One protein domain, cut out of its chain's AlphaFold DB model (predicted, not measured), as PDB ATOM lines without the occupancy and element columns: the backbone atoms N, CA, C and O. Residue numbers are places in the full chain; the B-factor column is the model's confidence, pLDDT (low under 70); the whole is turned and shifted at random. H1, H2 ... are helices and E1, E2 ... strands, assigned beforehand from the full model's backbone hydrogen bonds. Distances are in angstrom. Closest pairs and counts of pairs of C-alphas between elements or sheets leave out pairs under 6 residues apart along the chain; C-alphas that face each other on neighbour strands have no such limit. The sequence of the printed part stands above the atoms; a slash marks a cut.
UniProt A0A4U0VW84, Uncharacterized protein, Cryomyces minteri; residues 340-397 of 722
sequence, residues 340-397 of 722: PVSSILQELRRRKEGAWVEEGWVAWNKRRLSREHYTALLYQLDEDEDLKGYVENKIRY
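AT A GLANCE: This is residues 340 to 397 of the 722 residues of an uncharacterized protein of Cryomyces minteri (UniProt A0A4U0VW84). Three helices make a small triangle: H1 and H2 meet at a slant over part of their lengths, and H3, turned sharply after H2, packs on the other end of H1. A long link with the lone strand E1 loops from the end of H1 back to the start of H2, and residues 358 to 363 of it stick out. The printed part has 58 residues, with three named helices and one named strand in the order H1, E1, H2, H3; E1 pairs with no named strand, and the class is mostly helix. The whole is compact, with a radius of gyration of the C-alphas of 11.6 A and spans of 32 by 25 by 17 A.

HOW THE PARTS SIT: Look first at H1, residues 340 to 352, which with H2, residues 371 to 383, is the longest helix at 13 residues. H1 touches H2 with residues 340 to 345 alone, and H2 touches H1 with residues 373 to 377 alone; their closest C-alphas, those of Val 341 and Leu 377, are 5.6 A apart. These two helices run the same way at a steep tilt of 39 degrees. Go on to residues 348 to 352, with which alone H1 touches H3, residues 385 to 394; the closest C-alphas, those of Arg 349 and Leu 387, are 6.8 A apart, and the lines are about perpendicular at 74 degrees. H2 and H3 only just touch, only at the corner by their link, with 3 pairs of C-alphas within 8 A, the closest being those of Leu 381 and Lys 388 at 5.2 A. They run opposite ways at a steep tilt of 68 degrees, only just short of about perpendicular. E1, residues 364 to 368, is apart from H2 and H3, and only just apart from H1, with closest C-alphas at 8.2 A. In H1, H2 and H3 every O i to N i+4 pair is within hydrogen-bond range.

IN THESE COORDINATES: Find C-alpha 340 at (134.235, 117.471, 153.917); from there H1 runs 18.7 A to C-alpha 352 at (121.320, 127.063, 163.545). E1 covers 13.2 A from Trp 364 to Arg 368. H2 spans 18.7 A from Arg 371 to Glu 383. H3 runs 13.8 A from Glu 385 to C-alpha 394 at (115.060, 125.348, 157.558).

THE WHOLE: The two C-alphas farthest apart, those of Glu 359 and Glu 372, are 32.3 A apart. The printed part has no cut. The 11 residues between H1 and E1 form a long link, in which residues 358 to 363 stand free; the links E1 to H2 and H2 to H3 are tight. The mean pLDDT of the printed part is 74.5, and the model's confidence is under 70 at residues 354 to 365 and at residue 393.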
ATOM      1  N   PRO A 340     135.334 116.902 154.697       82.75
ATOM      2  CA  PRO A 340     134.235 117.471 153.917       82.75
ATOM      3  C   PRO A 340     132.871 117.378 154.614       82.75
ATOM      4  O   PRO A 340     132.030 118.261 154.443       82.75
ATOM      5  N   VAL A 341     132.641 116.316 155.394       84.44
ATOM      6  CA  VAL A 341     131.405 116.086 156.156       84.44
ATOM      7  C   VAL A 341     131.390 116.961 157.405       84.44
ATOM      8  O   VAL A 341     130.407 117.660 157.648       84.44
ATOM      9  N   SER A 342     132.501 116.995 158.141       84.81
ATOM     10  CA  SER A 342     132.672 117.829 159.334       84.81
ATOM     11  C   SER A 342     132.488 119.316 159.010       84.81
ATOM     12  O   SER A 342     131.716 120.014 159.667       84.81
ATOM     13  N   SER A 343     133.081 119.780 157.906       82.81
ATOM     14  CA  SER A 343     132.944 121.147 157.394       82.81
ATOM     15  C   SER A 343     131.491 121.521 157.066       82.81
ATOM     16  O   SER A 343     131.070 122.660 157.281       82.81
ATOM     17  N   ILE A 344     130.696 120.576 156.549       84.06
ATOM     18  CA  ILE A 344     129.268 120.800 156.281       84.06
ATOM     19  C   ILE A 344     128.469 120.823 157.586       84.06
ATOM     20  O   ILE A 344     127.672 121.738 157.782       84.06
ATOM     21  N   LEU A 345     128.682 119.867 158.492       84.56
ATOM     22  CA  LEU A 345     127.975 119.810 159.777       84.56
ATOM     23  C   LEU A 345     128.247 121.047 160.634       84.56
ATOM     24  O   LEU A 345     127.316 121.630 161.188       84.56
ATOM     25  N   GLN A 346     129.502 121.498 160.694       83.31
ATOM     26  CA  GLN A 346     129.879 122.715 161.407       83.31
ATOM     27  C   GLN A 346     129.179 123.946 160.820       83.31
ATOM     28  O   GLN A 346     128.690 124.793 161.563       83.31
ATOM     29  N   GLU A 347     129.075 124.030 159.494       80.00
ATOM     30  CA  GLU A 347     128.343 125.107 158.829       80.00
ATOM     31  C   GLU A 347     126.843 125.077 159.164       80.00
ATOM     32  O   GLU A 347     126.248 126.118 159.438       80.00
ATOM     33  N   LEU A 348     126.220 123.895 159.177       82.75
ATOM     34  CA  LEU A 348     124.809 123.741 159.540       82.75
ATOM     35  C   LEU A 348     124.555 124.137 161.005       82.75
ATOM     36  O   LEU A 348     123.583 124.841 161.279       82.75
ATOM     37  N   ARG A 349     125.455 123.762 161.925       84.25
ATOM     38  CA  ARG A 349     125.390 124.141 163.349       84.25
ATOM     39  C   ARG A 349     125.541 125.646 163.553       84.25
ATOM     40  O   ARG A 349     124.684 126.262 164.177       84.25
ATOM     41  N   ARG A 350     126.546 126.268 162.930       77.56
ATOM     42  CA  ARG A 350     126.736 127.728 162.983       77.56
ATOM     43  C   ARG A 350     125.504 128.491 162.501       77.56
ATOM     44  O   ARG A 350     125.123 129.500 163.093       77.56
ATOM     45  N   ARG A 351     124.859 128.008 161.435       74.19
ATOM     46  CA  ARG A 351     123.622 128.610 160.916       74.19
ATOM     47  C   ARG A 351     122.453 128.459 161.875       74.19
ATOM     48  O   ARG A 351     121.688 129.405 162.049       74.19
ATOM     49  N   LYS A 352     122.328 127.299 162.514       79.44
ATOM     50  CA  LYS A 352     121.320 127.063 163.545       79.44
ATOM     51  C   LYS A 352     121.481 128.007 164.739       79.44
ATOM     52  O   LYS A 352     120.488 128.510 165.250       79.44
ATOM     53  N   GLU A 353     122.719 128.294 165.129       78.69
ATOM     54  CA  GLU A 353     123.070 129.229 166.208       78.69
ATOM     55  C   GLU A 353     122.861 130.710 165.835       78.69
ATOM     56  O   GLU A 353     123.092 131.597 166.655       78.69
ATOM     57  N   GLY A 354     122.409 131.008 164.610       64.19
ATOM     58  CA  GLY A 354     122.134 132.373 164.163       64.19
ATOM     59  C   GLY A 354     123.385 133.171 163.789       64.19
ATOM     60  O   GLY A 354     123.305 134.391 163.644       64.19
ATOM     61  N   ALA A 355     124.537 132.513 163.607       60.12
ATOM     62  CA  ALA A 355     125.734 133.164 163.095       60.12
ATOM     63  C   ALA A 355     125.533 133.514 161.610       60.12
ATOM     64  O   ALA A 355     125.719 132.682 160.718       60.12
ATOM     65  N   TRP A 356     125.133 134.758 161.344       51.88
ATOM     66  CA  TRP A 356     125.085 135.311 159.996       51.88
ATOM     67  C   TRP A 356     126.507 135.410 159.457       51.88
ATOM     68  O   TRP A 356     127.374 136.054 160.045       51.88
ATOM     69  N   VAL A 357     126.760 134.735 158.341       47.88
ATOM     70  CA  VAL A 357     128.047 134.840 157.666       47.88
ATOM     71  C   VAL A 357     128.128 136.229 157.033       47.88
ATOM     72  O   VAL A 357     127.213 136.628 156.311       47.88
ATOM     73  N   GLU A 358     129.201 136.964 157.331       39.78
ATOM     74  CA  GLU A 358     129.502 138.277 156.752       39.78
ATOM     75  C   GLU A 358     129.324 138.277 155.221       39.78
ATOM     76  O   GLU A 358     129.529 137.259 154.555       39.78
ATOM     77  N   GLU A 359     128.953 139.450 154.692       41.44
ATOM     78  CA  GLU A 359     128.394 139.813 153.370       41.44
ATOM     79  C   GLU A 359     129.087 139.301 152.076       41.44
ATOM     80  O   GLU A 359     128.855 139.843 150.991       41.44
ATOM     81  N   GLY A 360     129.941 138.284 152.137       43.41
ATOM     82  CA  GLY A 360     130.616 137.655 150.998       43.41
ATOM     83  C   GLY A 360     130.216 136.204 150.716       43.41
ATOM     84  O   GLY A 360     130.595 135.679 149.669       43.41
ATOM     85  N   TRP A 361     129.463 135.538 151.600       42.88
ATOM     86  CA  TRP A 361     129.145 134.116 151.432       42.88
ATOM     87  C   TRP A 361     127.822 133.892 150.697       42.88
ATOM     88  O   TRP A 361     126.735 134.254 151.137       42.88
ATOM     89  N   VAL A 362     127.968 133.304 149.514       49.06
ATOM     90  CA  VAL A 362     126.943 133.054 148.503       49.06
ATOM     91  C   VAL A 362     125.771 132.272 149.108       49.06
ATOM     92  O   VAL A 362     125.977 131.216 149.699       49.06
ATOM     93  N   ALA A 363     124.533 132.727 148.874       50.59
ATOM     94  CA  ALA A 363     123.271 132.040 149.209       50.59
ATOM     95  C   ALA A 363     123.132 130.613 148.611       50.59
ATOM     96  O   ALA A 363     122.117 129.947 148.793       50.59
ATOM     97  N   TRP A 364     124.160 130.157 147.895       55.81
ATOM     98  CA  TRP A 364     124.298 128.899 147.184       55.81
ATOM     99  C   TRP A 364     125.721 128.357 147.393       55.81
ATOM    100  O   TRP A 364     126.675 128.806 146.756       55.81
ATOM    101  N   ASN A 365     125.871 127.381 148.286       68.94
ATOM    102  CA  ASN A 365     127.148 126.768 148.648       68.94
ATOM    103  C   ASN A 365     127.254 125.383 147.995       68.94
ATOM    104  O   ASN A 365     126.766 124.385 148.532       68.94
ATOM    105  N   LYS A 366     127.842 125.337 146.792       76.62
ATOM    106  CA  LYS A 366     128.075 124.096 146.044       76.62
ATOM    107  C   LYS A 366     129.440 123.516 146.400       76.62
ATOM    108  O   LYS A 366     130.465 124.111 146.073       76.62
ATOM    109  N   ARG A 367     129.456 122.332 147.008       80.00
ATOM    110  CA  ARG A 367     130.672 121.628 147.434       80.00
ATOM    111  C   ARG A 367     130.720 120.236 146.831       80.00
ATOM    112  O   ARG A 367     129.685 119.599 146.642       80.00
ATOM    113  N   ARG A 368     131.926 119.773 146.499       81.94
ATOM    114  CA  ARG A 368     132.124 118.382 146.083       81.94
ATOM    115  C   ARG A 368     131.924 117.500 147.311       81.94
ATOM    116  O   ARG A 368     132.531 117.760 148.343       81.94
ATOM    117  N   LEU A 369     131.077 116.490 147.192       82.81
ATOM    118  CA  LEU A 369     130.784 115.547 148.261       82.81
ATOM    119  C   LEU A 369     130.620 114.164 147.633       82.81
ATOM    120  O   LEU A 369     129.679 113.936 146.870       82.81
ATOM    121  N   SER A 370     131.568 113.264 147.912       84.88
ATOM    122  CA  SER A 370     131.521 111.894 147.393       84.88
ATOM    123  C   SER A 370     130.291 111.153 147.925       84.88
ATOM    124  O   SER A 370     129.562 111.646 148.789       84.88
ATOM    125  N   ARG A 371     130.035 109.969 147.385       81.19
ATOM    126  CA  ARG A 371     128.857 109.161 147.721       81.19
ATOM    127  C   ARG A 371     128.940 108.625 149.146       81.19
ATOM    128  O   ARG A 371     127.961 108.644 149.889       81.19
ATOM    129  N   GLU A 372     130.139 108.216 149.525       81.31
ATOM    130  CA  GLU A 372     130.524 107.721 150.839       81.31
ATOM    131  C   GLU A 372     130.403 108.858 151.858       81.31
ATOM    132  O   GLU A 372     129.752 108.703 152.887       81.31
ATOM    133  N   HIS A 373     130.915 110.047 151.519       84.88
ATOM    134  CA  HIS A 373     130.805 111.231 152.369       84.88
ATOM    135  C   HIS A 373     129.366 111.737 152.512       84.88
ATOM    136  O   HIS A 373     128.981 112.166 153.593       84.88
ATOM    137  N   TYR A 374     128.544 111.683 151.460       84.12
ATOM    138  CA  TYR A 374     127.130 112.049 151.571       84.12
ATOM    139  C   TYR A 374     126.360 111.061 152.448       84.12
ATOM    140  O   TYR A 374     125.559 111.472 153.281       84.12
ATOM    141  N   THR A 375     126.657 109.769 152.322       81.75
ATOM    142  CA  THR A 375     126.087 108.738 153.196       81.75
ATOM    143  C   THR A 375     126.498 108.978 154.653       81.75
ATOM    144  O   THR A 375     125.645 108.992 155.534       81.75
ATOM    145  N   ALA A 376     127.782 109.248 154.906       83.06
ATOM    146  CA  ALA A 376     128.278 109.594 156.234       83.06
ATOM    147  C   ALA A 376     127.619 110.870 156.785       83.06
ATOM    148  O   ALA A 376     127.250 110.901 157.951       83.06
ATOM    149  N   LEU A 377     127.408 111.897 155.955       84.00
ATOM    150  CA  LEU A 377     126.687 113.112 156.345       84.00
ATOM    151  C   LEU A 377     125.254 112.807 156.800       84.00
ATOM    152  O   LEU A 377     124.817 113.367 157.799       84.00
ATOM    153  N   LEU A 378     124.534 111.933 156.090       82.94
ATOM    154  CA  LEU A 378     123.181 111.530 156.482       82.94
ATOM    155  C   LEU A 378     123.180 110.774 157.815       82.94
ATOM    156  O   LEU A 378     122.384 111.117 158.679       82.94
ATOM    157  N   TYR A 379     124.107 109.832 158.014       81.00
ATOM    158  CA  TYR A 379     124.251 109.139 159.300       81.00
ATOM    159  C   TYR A 379     124.545 110.109 160.448       81.00
ATOM    160  O   TYR A 379     123.920 110.032 161.494       81.00
ATOM    161  N   GLN A 380     125.450 111.067 160.245       82.38
ATOM    162  CA  GLN A 380     125.778 112.061 161.270       82.38
ATOM    163  C   GLN A 380     124.611 113.008 161.582       82.38
ATOM    164  O   GLN A 380     124.493 113.476 162.709       82.38
ATOM    165  N   LEU A 381     123.748 113.299 160.603       83.25
ATOM    166  CA  LEU A 381     122.504 114.027 160.853       83.25
ATOM    167  C   LEU A 381     121.496 113.155 161.609       83.25
ATOM    168  O   LEU A 381     120.827 113.660 162.497       83.25
ATOM    169  N   ASP A 382     121.397 111.862 161.301       79.94
ATOM    170  CA  ASP A 382     120.507 110.943 162.021       79.94
ATOM    171  C   ASP A 382     120.879 110.793 163.507       79.94
ATOM    172  O   ASP A 382     119.979 110.666 164.332       79.94
ATOM    173  N   GLU A 383     122.166 110.885 163.855       83.69
ATOM    174  CA  GLU A 383     122.646 110.883 165.250       83.69
ATOM    175  C   GLU A 383     122.371 112.207 166.000       83.69
ATOM    176  O   GLU A 383     122.335 112.236 167.229       83.69
ATOM    177  N   ASP A 384     122.169 113.316 165.282       81.69
ATOM    178  CA  ASP A 384     121.939 114.657 165.839       81.69
ATOM    179  C   ASP A 384     120.504 115.110 165.511       81.69
ATOM    180  O   ASP A 384     120.277 115.922 164.609       81.69
ATOM    181  N   GLU A 385     119.511 114.565 166.235       82.44
ATOM    182  CA  GLU A 385     118.078 114.821 165.987       82.44
ATOM    183  C   GLU A 385     117.732 116.317 165.960       82.44
ATOM    184  O   GLU A 385     116.906 116.777 165.165       82.44
ATOM    185  N   ASP A 386     118.393 117.093 166.816       81.69
ATOM    186  CA  ASP A 386     118.176 118.524 166.961       81.69
ATOM    187  C   ASP A 386     118.718 119.288 165.735       81.69
ATOM    188  O   ASP A 386     118.066 120.197 165.200       81.69
ATOM    189  N   LEU A 387     119.903 118.933 165.227       80.31
ATOM    190  CA  LEU A 387     120.422 119.494 163.978       80.31
ATOM    191  C   LEU A 387     119.633 119.006 162.760       80.31
ATOM    192  O   LEU A 387     119.329 119.812 161.880       80.31
ATOM    193  N   LYS A 388     119.250 117.731 162.713       80.25
ATOM    194  CA  LYS A 388     118.423 117.157 161.646       80.25
ATOM    195  C   LYS A 388     117.079 117.854 161.533       80.25
ATOM    196  O   LYS A 388     116.720 118.282 160.438       80.25
ATOM    197  N   GLY A 389     116.387 118.068 162.651       74.38
ATOM    198  CA  GLY A 389     115.131 118.812 162.675       74.38
ATOM    199  C   GLY A 389     115.292 120.233 162.128       74.38
ATOM    200  O   GLY A 389     114.436 120.716 161.388       74.38
ATOM    201  N   TYR A 390     116.410 120.905 162.416       79.00
ATOM    202  CA  TYR A 390     116.713 122.200 161.806       79.00
ATOM    203  C   TYR A 390     116.968 122.084 160.296       79.00
ATOM    204  O   TYR A 390     116.393 122.847 159.522       79.00
ATOM    205  N   VAL A 391     117.784 121.124 159.860       76.44
ATOM    206  CA  VAL A 391     118.135 120.925 158.446       76.44
ATOM    207  C   VAL A 391     116.901 120.603 157.608       76.44
ATOM    208  O   VAL A 391     116.678 121.256 156.594       76.44
ATOM    209  N   GLU A 392     116.067 119.664 158.046       72.50
ATOM    210  CA  GLU A 392     114.857 119.250 157.327       72.50
ATOM    211  C   GLU A 392     113.829 120.385 157.201       72.50
ATOM    212  O   GLU A 392     113.129 120.487 156.191       72.50
ATOM    213  N   ASN A 393     113.758 121.271 158.198       69.75
ATOM    214  CA  ASN A 393     112.752 122.332 158.235       69.75
ATOM    215  C   ASN A 393     113.231 123.671 157.663       69.75
ATOM    216  O   ASN A 393     112.412 124.441 157.158       69.75
ATOM    217  N   LYS A 394     114.521 123.995 157.793       72.31
ATOM    218  CA  LYS A 394     115.060 125.348 157.558       72.31
ATOM    219  C   LYS A 394     116.130 125.413 156.480       72.31
ATOM    220  O   LYS A 394     116.400 126.506 155.989       72.31
ATOM    221  N   ILE A 395     116.730 124.288 156.103       75.31
ATOM    222  CA  ILE A 395     117.795 124.254 155.104       75.31
ATOM    223  C   ILE A 395     117.260 123.622 153.823       75.31
ATOM    224  O   ILE A 395     116.589 122.595 153.840       75.31
ATOM    225  N   ARG A 396     117.569 124.242 152.683       75.56
ATOM    226  CA  ARG A 396     117.331 123.647 151.367       75.56
ATOM    227  C   ARG A 396     118.649 123.117 150.848       75.56
ATOM    228  O   ARG A 396     119.657 123.818 150.889       75.56
ATOM    229  N   TYR A 397     118.666 121.889 150.354       80.31
ATOM    230  CA  TYR A 397     119.848 121.377 149.679       80.31
ATOM    231  C   TYR A 397     119.494 120.394 148.569       80.31
ATOM    232  O   TYR A 397     118.475 119.711 148.621       80.31
TER     233      TYR A 397